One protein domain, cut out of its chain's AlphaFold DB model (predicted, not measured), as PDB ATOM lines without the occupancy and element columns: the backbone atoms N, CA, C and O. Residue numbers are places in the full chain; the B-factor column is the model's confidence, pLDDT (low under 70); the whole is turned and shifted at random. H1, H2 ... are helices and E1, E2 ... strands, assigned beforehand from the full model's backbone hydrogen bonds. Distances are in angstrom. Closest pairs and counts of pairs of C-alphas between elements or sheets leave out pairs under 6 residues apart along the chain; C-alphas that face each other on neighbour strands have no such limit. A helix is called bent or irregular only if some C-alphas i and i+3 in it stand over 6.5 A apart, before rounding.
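Overview. This is residues 11 to 84 of the 86 residues of an uncharacterized protein of Mycobacterium botniense (UniProt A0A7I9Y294). A loose rod has a strand hairpin, E1 and E2, toward one end and a helical hairpin, H3 and H4, at the other, with short helices H1 and H2 between. The 74 printed residues, mostly helix, run H1 H2 E1 E2 H3 H4; the sheet E1 - E2 is antiparallel. The radius of gyration of the C-alphas is 14.7 A and the spans are 49 by 20 by 19 A.

Arrangement. E1, residues 35 to 37, and E2, residues 48 to 52, form a hairpin, with N 48 and O 37 within hydrogen-bond range at 2.8 A. The closest C-alphas of E2 and H1, residues 13 to 18, are Arg 49 and Leu 13, 5.9 A apart. H2, residues 23 to 30, only just touches H3, residues 53 to 70, with 3 pairs of C-alphas within 8 A; the closest are Phe 29 and Ile 59, 7.0 A. H3 and H4, residues 72 to 83, touch as a helical hairpin, closest at C-alphas 68 and 75, 4.4 A, opposite ways at a shallow tilt of 19 degrees. Every O i to N i+4 pair is within hydrogen-bond range in H1, H2 and H3, and 6 of 8 in H4.

Along the chain. H3 spans 25.9 A from C-alpha 53 at (199.476, 222.520, 230.556). H4, irregular with C-alphas 73 and 76 7.3 A apart, spans 17.5 A to C-alpha 83 at (208.661, 210.424, 225.796).

Size, cuts and confidence. The farthest C-alphas, Ser 44 and Tyr 73, are 49.2 A apart. The printed part has no cut, no link is long and no printed residue is under 70.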
ATOM      1  N   VAL A  11     199.242 227.412 228.636       94.12
ATOM      2  CA  VAL A  11     199.623 227.598 227.238       94.12
ATOM      3  C   VAL A  11     198.477 228.197 226.438       94.12
ATOM      4  O   VAL A  11     197.298 227.994 226.732       94.12
ATOM      5  N   THR A  12     198.819 228.975 225.414       94.88
ATOM      6  CA  THR A  12     197.817 229.583 224.532       94.88
ATOM      7  C   THR A  12     197.307 228.576 223.505       94.88
ATOM      8  O   THR A  12     197.998 227.614 223.162       94.88
ATOM      9  N   LEU A  13     196.138 228.846 222.916       92.69
ATOM     10  CA  LEU A  13     195.658 228.079 221.760       92.69
ATOM     11  C   LEU A  13     196.675 228.045 220.602       92.69
ATOM     12  O   LEU A  13     196.804 227.026 219.932       92.69
ATOM     13  N   CYS A  14     197.401 229.143 220.363       92.62
ATOM     14  CA  CYS A  14     198.424 229.207 219.314       92.62
ATOM     15  C   CYS A  14     199.574 228.229 219.602       92.62
ATOM     16  O   CYS A  14     199.962 227.452 218.732       92.62
ATOM     17  N   THR A  15     200.049 228.207 220.849       93.44
ATOM     18  CA  THR A  15     201.087 227.277 221.310       93.44
ATOM     19  C   THR A  15     200.637 225.825 221.163       93.44
ATOM     20  O   THR A  15     201.396 224.998 220.671       93.44
ATOM     21  N   LEU A  16     199.384 225.503 221.506       94.56
ATOM     22  CA  LEU A  16     198.843 224.155 221.297       94.56
ATOM     23  C   LEU A  16     198.869 223.745 219.822       94.56
ATOM     24  O   LEU A  16     199.297 222.636 219.504       94.56
ATOM     25  N   LYS A  17     198.474 224.645 218.915       93.50
ATOM     26  CA  LYS A  17     198.499 224.379 217.469       93.50
ATOM     27  C   LYS A  17     199.902 224.100 216.941       93.50
ATOM     28  O   LYS A  17     200.079 223.176 216.154       93.50
ATOM     29  N   GLN A  18     200.903 224.842 217.415       92.62
ATOM     30  CA  GLN A  18     202.312 224.587 217.082       92.62
ATOM     31  C   GLN A  18     202.790 223.215 217.583       92.62
ATOM     32  O   GLN A  18     203.633 222.592 216.950       92.62
ATOM     33  N   ARG A  19     202.201 222.712 218.674       91.06
ATOM     34  CA  ARG A  19     202.465 221.380 219.249       91.06
ATOM     35  C   ARG A  19     201.641 220.255 218.610       91.06
ATOM     36  O   ARG A  19     201.527 219.178 219.187       91.06
ATOM     37  N   GLY A  20     201.042 220.501 217.444       90.69
ATOM     38  CA  GLY A  20     200.297 219.497 216.681       90.69
ATOM     39  C   GLY A  20     198.827 219.336 217.076       90.69
ATOM     40  O   GLY A  20     198.150 218.457 216.545       90.69
ATOM     41  N   TRP A  21     198.289 220.180 217.965       94.44
ATOM     42  CA  TRP A  21     196.856 220.160 218.260       94.44
ATOM     43  C   TRP A  21     196.047 220.819 217.141       94.44
ATOM     44  O   TRP A  21     196.210 222.000 216.842       94.44
ATOM     45  N   THR A  22     195.103 220.085 216.557       95.19
ATOM     46  CA  THR A  22     194.142 220.652 215.599       95.19
ATOM     47  C   THR A  22     192.974 221.322 216.324       95.19
ATOM     48  O   THR A  22     192.649 220.961 217.454       95.19
ATOM     49  N   ASP A  23     192.271 222.254 215.668       94.06
ATOM     50  CA  ASP A  23     191.046 222.852 216.229       94.06
ATOM     51  C   ASP A  23     189.997 221.789 216.600       94.06
ATOM     52  O   ASP A  23     189.328 221.896 217.630       94.06
ATOM     53  N   GLY A  24     189.897 220.724 215.795       95.62
ATOM     54  CA  GLY A  24     189.040 219.574 216.074       95.62
ATOM     55  C   GLY A  24     189.470 218.808 217.325       95.62
ATOM     56  O   GLY A  24     188.625 218.508 218.164       95.62
ATOM     57  N   ALA A  25     190.769 218.544 217.493       94.06
ATOM     58  CA  ALA A  25     191.301 217.873 218.679       94.06
ATOM     59  C   ALA A  25     191.103 218.720 219.945       94.06
ATOM     60  O   ALA A  25     190.635 218.208 220.961       94.06
ATOM     61  N   VAL A  26     191.373 220.028 219.868       95.50
ATOM     62  CA  VAL A  26     191.119 220.957 220.977       95.50
ATOM     63  C   VAL A  26     189.642 220.919 221.354       95.50
ATOM     64  O   VAL A  26     189.320 220.652 222.505       95.50
ATOM     65  N   LYS A  27     188.724 221.084 220.395       95.38
ATOM     66  CA  LYS A  27     187.282 221.049 220.674       95.38
ATOM     67  C   LYS A  27     186.823 219.700 221.237       95.38
ATOM     68  O   LYS A  27     185.987 219.669 222.134       95.38
ATOM     69  N   ARG A  28     187.338 218.590 220.701       95.81
ATOM     70  CA  ARG A  28     186.890 217.234 221.050       95.81
ATOM     71  C   ARG A  28     187.391 216.764 222.409       95.81
ATOM     72  O   ARG A  28     186.650 216.052 223.089       95.81
ATOM     73  N   PHE A  29     188.635 217.099 222.751       95.00
ATOM     74  CA  PHE A  29     189.320 216.556 223.922       95.00
ATOM     75  C   PHE A  29     189.527 217.593 225.030       95.00
ATOM     76  O   PHE A  29     189.384 217.245 226.197       95.00
ATOM     77  N   LEU A  30     189.829 218.852 224.688       94.06
ATOM     78  CA  LEU A  30     190.039 219.931 225.664       94.06
ATOM     79  C   LEU A  30     188.764 220.754 225.907       94.06
ATOM     80  O   LEU A  30     188.553 221.228 227.012       94.06
ATOM     81  N   GLY A  31     187.881 220.914 224.923       93.81
ATOM     82  CA  GLY A  31     186.652 221.694 225.085       93.81
ATOM     83  C   GLY A  31     186.925 223.163 225.431       93.81
ATOM     84  O   GLY A  31     187.682 223.834 224.726       93.81
ATOM     85  N   GLU A  32     186.284 223.661 226.492       93.31
ATOM     86  CA  GLU A  32     186.430 225.049 226.942       93.31
ATOM     87  C   GLU A  32     187.823 225.326 227.546       93.31
ATOM     88  O   GLU A  32     188.413 224.448 228.195       93.31
ATOM     89  N   PRO A  33     188.360 226.545 227.343       94.69
ATOM     90  CA  PRO A  33     189.626 226.958 227.927       94.69
ATOM     91  C   PRO A  33     189.502 227.168 229.437       94.69
ATOM     92  O   PRO A  33     188.460 227.589 229.936       94.69
ATOM     93  N   ASP A  34     190.602 226.953 230.149       94.12
ATOM     94  CA  ASP A  34     190.669 227.119 231.604       94.12
ATOM     95  C   ASP A  34     190.668 228.603 232.010       94.12
ATOM     96  O   ASP A  34     190.229 228.962 233.102       94.12
ATOM     97  N   ALA A  35     191.117 229.496 231.117       91.94
ATOM     98  CA  ALA A  35     190.974 230.935 231.311       91.94
ATOM     99  C   ALA A  35     190.797 231.719 230.001       91.94
ATOM    100  O   ALA A  35     191.369 231.399 228.955       91.94
ATOM    101  N   LEU A  36     190.040 232.816 230.102       93.00
ATOM    102  CA  LEU A  36     189.871 233.824 229.057       93.00
ATOM    103  C   LEU A  36     190.477 235.152 229.511       93.00
ATOM    104  O   LEU A  36     189.867 235.890 230.289       93.00
ATOM    105  N   VAL A  37     191.657 235.476 228.993       90.69
ATOM    106  CA  VAL A  37     192.397 236.692 229.359       90.69
ATOM    107  C   VAL A  37     192.309 237.755 228.268       90.69
ATOM    108  O   VAL A  37     192.028 237.464 227.104       90.69
ATOM    109  N   THR A  38     192.537 239.015 228.637       91.69
ATOM    110  CA  THR A  38     192.637 240.112 227.668       91.69
ATOM    111  C   THR A  38     193.773 239.832 226.689       91.69
ATOM    112  O   THR A  38     194.857 239.418 227.096       91.69
ATOM    113  N   ASN A  39     193.533 240.053 225.398       88.00
ATOM    114  CA  ASN A  39     194.554 239.837 224.383       88.00
ATOM    115  C   ASN A  39     195.678 240.886 224.525       88.00
ATOM    116  O   ASN A  39     195.393 242.082 224.414       88.00
ATOM    117  N   PRO A  40     196.940 240.468 224.746       87.56
ATOM    118  CA  PRO A  40     198.067 241.382 224.921       87.56
ATOM    119  C   PRO A  40     198.346 242.254 223.693       87.56
ATOM    120  O   PRO A  40     198.741 243.405 223.842       87.56
ATOM    121  N   ASN A  41     198.113 241.726 222.488       86.94
ATOM    122  CA  ASN A  41     198.414 242.428 221.239       86.94
ATOM    123  C   ASN A  41     197.339 243.459 220.879       86.94
ATOM    124  O   ASN A  41     197.623 244.448 220.210       86.94
ATOM    125  N   TYR A  42     196.091 243.226 221.298       87.50
ATOM    126  CA  TYR A  42     194.972 244.104 220.975       87.50
ATOM    127  C   TYR A  42     193.917 244.056 222.080       87.50
ATOM    128  O   TYR A  42     193.145 243.101 222.169       87.50
ATOM    129  N   ARG A  43     193.863 245.090 222.929       85.81
ATOM    130  CA  ARG A  43     193.004 245.088 224.131       85.81
ATOM    131  C   ARG A  43     191.508 244.933 223.833       85.81
ATOM    132  O   ARG A  43     190.813 244.311 224.628       85.81
ATOM    133  N   SER A  44     191.026 245.460 222.708       90.88
ATOM    134  CA  SER A  44     189.637 245.311 222.236       90.88
ATOM    135  C   SER A  44     189.413 244.073 221.357       90.88
ATOM    136  O   SER A  44     188.313 243.865 220.851       90.88
ATOM    137  N   GLY A  45     190.447 243.255 221.146       86.56
ATOM    138  CA  GLY A  45     190.373 242.056 220.322       86.56
ATOM    139  C   GLY A  45     189.712 240.875 221.043       86.56
ATOM    140  O   GLY A  45     189.365 240.967 222.224       86.56
ATOM    141  N   PRO A  46     189.570 239.726 220.357       88.75
ATOM    142  CA  PRO A  46     189.045 238.508 220.965       88.75
ATOM    143  C   PRO A  46     189.853 238.112 222.203       88.75
ATOM    144  O   PRO A  46     191.085 238.169 222.173       88.75
ATOM    145  N   ARG A  47     189.177 237.671 223.270       90.94
ATOM    146  CA  ARG A  47     189.858 237.183 224.478       90.94
ATOM    147  C   ARG A  47     190.769 236.002 224.145       90.94
ATOM    148  O   ARG A  47     190.389 235.090 223.410       90.94
ATOM    149  N   MET A  48     191.973 236.020 224.706       93.88
ATOM    150  CA  MET A  48     192.952 234.956 224.545       93.88
ATOM    151  C   MET A  48     192.550 233.750 225.393       93.88
ATOM    152  O   MET A  48     192.265 233.876 226.583       93.88
ATOM    153  N   ARG A  49     192.541 232.579 224.754       93.94
ATOM    154  CA  ARG A  49     192.228 231.292 225.377       93.94
ATOM    155  C   ARG A  49     193.495 230.670 225.949       93.94
ATOM    156  O   ARG A  49     194.452 230.461 225.196       93.94
ATOM    157  N   LEU A  50     193.473 230.374 227.243       94.88
ATOM    158  CA  LEU A  50     194.539 229.683 227.957       94.88
ATOM    159  C   LEU A  50     194.069 228.299 228.395       94.88
ATOM    160  O   LEU A  50     192.936 228.150 228.852       94.88
ATOM    161  N   TYR A  51     194.960 227.323 228.267       95.31
ATOM    162  CA  TYR A  51     194.749 225.946 228.695       95.31
ATOM    163  C   TYR A  51     195.829 225.557 229.694       95.31
ATOM    164  O   TYR A  51     197.004 225.874 229.488       95.31
ATOM    165  N   ASP A  52     195.441 224.866 230.754       95.06
ATOM    166  CA  ASP A  52     196.354 224.372 231.774       95.06
ATOM    167  C   ASP A  52     197.228 223.267 231.169       95.06
ATOM    168  O   ASP A  52     196.737 222.237 230.698       95.06
ATOM    169  N   LEU A  53     198.546 223.465 231.165       92.81
ATOM    170  CA  LEU A  53     199.476 222.520 230.556       92.81
ATOM    171  C   LEU A  53     199.368 221.109 231.168       92.81
ATOM    172  O   LEU A  53     199.311 220.154 230.393       92.81
ATOM    173  N   PRO A  54     199.242 220.929 232.502       93.06
ATOM    174  CA  PRO A  54     199.055 219.598 233.084       93.06
ATOM    175  C   PRO A  54     197.807 218.878 232.553       93.06
ATOM    176  O   PRO A  54     197.837 217.674 232.302       93.06
ATOM    177  N   ARG A  55     196.715 219.622 232.329       94.81
ATOM    178  CA  ARG A  55     195.463 219.094 231.773       94.81
ATOM    179  C   ARG A  55     195.654 218.634 230.330       94.81
ATOM    180  O   ARG A  55     195.198 217.552 229.966       94.81
ATOM    181  N   VAL A  56     196.335 219.443 229.522       95.00
ATOM    182  CA  VAL A  56     196.646 219.123 228.122       95.00
ATOM    183  C   VAL A  56     197.496 217.855 228.029       95.00
ATOM    184  O   VAL A  56     197.167 216.962 227.247       95.00
ATOM    185  N   GLU A  57     198.551 217.747 228.840       93.69
ATOM    186  CA  GLU A  57     199.446 216.582 228.836       93.69
ATOM    187  C   GLU A  57     198.735 215.309 229.315       93.69
ATOM    188  O   GLU A  57     198.843 214.266 228.672       93.69
ATOM    189  N   LEU A  58     197.916 215.397 230.371       94.94
ATOM    190  CA  LEU A  58     197.113 214.265 230.843       94.94
ATOM    191  C   LEU A  58     196.171 213.742 229.750       94.94
ATOM    192  O   LEU A  58     196.003 212.534 229.574       94.94
ATOM    193  N   ILE A  59     195.530 214.649 229.013       95.94
ATOM    194  CA  ILE A  59     194.618 214.280 227.929       95.94
ATOM    195  C   ILE A  59     195.390 213.668 226.759       95.94
ATOM    196  O   ILE A  59     194.955 212.647 226.225       95.94
ATOM    197  N   ARG A  60     196.549 214.230 226.395       95.19
ATOM    198  CA  ARG A  60     197.443 213.646 225.384       95.19
ATOM    199  C   ARG A  60     197.827 212.216 225.753       95.19
ATOM    200  O   ARG A  60     197.701 211.322 224.920       95.19
ATOM    201  N   GLU A  61     198.255 211.987 226.990       95.25
ATOM    202  CA  GLU A  61     198.650 210.658 227.457       95.25
ATOM    203  C   GLU A  61     197.485 209.663 227.389       95.25
ATOM    204  O   GLU A  61     197.644 208.562 226.866       95.25
ATOM    205  N   ARG A  62     196.290 210.068 227.839       96.44
ATOM    206  CA  ARG A  62     195.079 209.236 227.754       96.44
ATOM    207  C   ARG A  62     194.739 208.848 226.319       96.44
ATOM    208  O   ARG A  62     194.403 207.694 226.074       96.44
ATOM    209  N   VAL A  63     194.835 209.789 225.379       95.62
ATOM    210  CA  VAL A  63     194.589 209.516 223.956       95.62
ATOM    211  C   VAL A  63     195.619 208.528 223.409       95.62
ATOM    212  O   VAL A  63     195.236 207.560 222.759       95.62
ATOM    213  N   LEU A  64     196.907 208.721 223.706       94.94
ATOM    214  CA  LEU A  64     197.968 207.813 223.255       94.94
ATOM    215  C   LEU A  64     197.825 206.408 223.849       94.94
ATOM    216  O   LEU A  64     198.038 205.428 223.140       94.94
ATOM    217  N   ASN A  65     197.426 206.295 225.117       96.50
ATOM    218  CA  ASN A  65     197.157 205.001 225.740       96.50
ATOM    219  C   ASN A  65     195.955 204.311 225.076       96.50
ATOM    220  O   ASN A  65     196.077 203.164 224.663       96.50
ATOM    221  N   ALA A  66     194.851 205.028 224.843       97.25
ATOM    222  CA  ALA A  66     193.687 204.465 224.154       97.25
ATOM    223  C   ALA A  66     194.004 204.006 222.716       97.25
ATOM    224  O   ALA A  66     193.476 202.993 222.257       97.25
ATOM    225  N   ILE A  67     194.875 204.726 221.998       96.44
ATOM    226  CA  ILE A  67     195.348 204.313 220.669       96.44
ATOM    227  C   ILE A  67     196.189 203.040 220.769       96.44
ATOM    228  O   ILE A  67     195.986 202.134 219.969       96.44
ATOM    229  N   ALA A  68     197.111 202.961 221.731       97.25
ATOM    230  CA  ALA A  68     197.947 201.779 221.927       97.25
ATOM    231  C   ALA A  68     197.119 200.535 222.294       97.25
ATOM    232  O   ALA A  68     197.412 199.451 221.791       97.25
ATOM    233  N   ASP A  69     196.071 200.706 223.104       97.38
ATOM    234  CA  ASP A  69     195.166 199.624 223.504       97.38
ATOM    235  C   ASP A  69     194.343 199.104 222.314       97.38
ATOM    236  O   ASP A  69     194.228 197.896 222.112       97.38
ATOM    237  N   GLN A  70     193.795 200.007 221.491       98.44
ATOM    238  CA  GLN A  70     192.975 199.641 220.330       98.44
ATOM    239  C   GLN A  70     193.811 199.151 219.138       98.44
ATOM    240  O   GLN A  70     193.366 198.301 218.365       98.44
ATOM    241  N   TYR A  71     195.018 199.692 218.971       97.62
ATOM    242  CA  TYR A  71     195.914 199.424 217.849       97.62
ATOM    243  C   TYR A  71     197.317 199.061 218.363       97.62
ATOM    244  O   TYR A  71     198.232 199.888 218.299       97.62
ATOM    245  N   PRO A  72     197.536 197.811 218.816       96.44
ATOM    246  CA  PRO A  72     198.800 197.405 219.435       96.44
ATOM    247  C   PRO A  72     200.035 197.613 218.548       96.44
ATOM    248  O   PRO A  72     201.125 197.884 219.051       96.44
ATOM    249  N   TYR A  73     199.875 197.563 217.220       97.56
ATOM    250  CA  TYR A  73     200.964 197.836 216.275       97.56
ATOM    251  C   TYR A  73     201.481 199.288 216.339       97.56
ATOM    252  O   TYR A  73     202.595 199.556 215.892       97.56
ATOM    253  N   LEU A  74     200.716 200.220 216.921       97.88
ATOM    254  CA  LEU A  74     201.115 201.610 217.163       97.88
ATOM    255  C   LEU A  74     201.682 201.848 218.569       97.88
ATOM    256  O   LEU A  74     202.122 202.963 218.851       97.88
ATOM    257  N   ALA A  75     201.710 200.850 219.458       96.31
ATOM    258  CA  ALA A  75     202.103 201.046 220.856       96.31
ATOM    259  C   ALA A  75     203.528 201.610 221.005       96.31
ATOM    260  O   ALA A  75     203.765 202.503 221.820       96.31
ATOM    261  N   ALA A  76     204.467 201.150 220.170       96.31
ATOM    262  CA  ALA A  76     205.839 201.653 220.157       96.31
ATOM    263  C   ALA A  76     205.911 203.138 219.760       96.31
ATOM    264  O   ALA A  76     206.667 203.905 220.356       96.31
ATOM    265  N   GLU A  77     205.099 203.559 218.790       96.69
ATOM    266  CA  GLU A  77     205.025 204.958 218.370       96.69
ATOM    267  C   GLU A  77     204.353 205.827 219.441       96.69
ATOM    268  O   GLU A  77     204.868 206.883 219.801       96.69
ATOM    269  N   CYS A  78     203.270 205.339 220.051       95.69
ATOM    270  CA  CYS A  78     202.618 206.024 221.167       95.69
ATOM    271  C   CYS A  78     203.582 206.216 222.350       95.69
ATOM    272  O   CYS A  78     203.611 207.283 222.963       95.69
ATOM    273  N   ALA A  79     204.417 205.217 222.656       94.75
ATOM    274  CA  ALA A  79     205.449 205.321 223.685       94.75
ATOM    275  C   ALA A  79     206.520 206.371 223.339       94.75
ATOM    276  O   ALA A  79     206.867 207.189 224.195       94.75
ATOM    277  N   ARG A  80     206.996 206.410 222.085       94.25
ATOM    278  CA  ARG A  80     207.942 207.439 221.613       94.25
ATOM    279  C   ARG A  80     207.364 208.844 221.740       94.25
ATOM    280  O   ARG A  80     208.053 209.736 222.226       94.25
ATOM    281  N   GLN A  81     206.103 209.039 221.360       91.75
ATOM    282  CA  GLN A  81     205.446 210.339 221.476       91.75
ATOM    283  C   GLN A  81     205.204 210.751 222.928       91.75
ATOM    284  O   GLN A  81     205.299 211.936 223.228       91.75
ATOM    285  N   LYS A  82     204.934 209.821 223.854       90.25
ATOM    286  CA  LYS A  82     204.867 210.147 225.292       90.25
ATOM    287  C   LYS A  82     206.215 210.623 225.840       90.25
ATOM    288  O   LYS A  82     206.249 211.550 226.638       90.25
ATOM    289  N   ALA A  83     207.316 210.020 225.389       89.00
ATOM    290  CA  ALA A  83     208.661 210.424 225.796       89.00
ATOM    291  C   ALA A  83     209.075 211.798 225.229       89.00
ATOM    292  O   ALA A  83     209.862 212.514 225.845       89.00
ATOM    293  N   GLN A  84     208.535 212.187 224.071       82.81
ATOM    294  CA  GLN A  84     208.749 213.504 223.473       82.81
ATOM    295  C   GLN A  84     207.781 214.526 224.079       82.81
ATOM    296  O   GLN A  84     206.673 214.736 223.576       82.81
TER     297      GLN A  84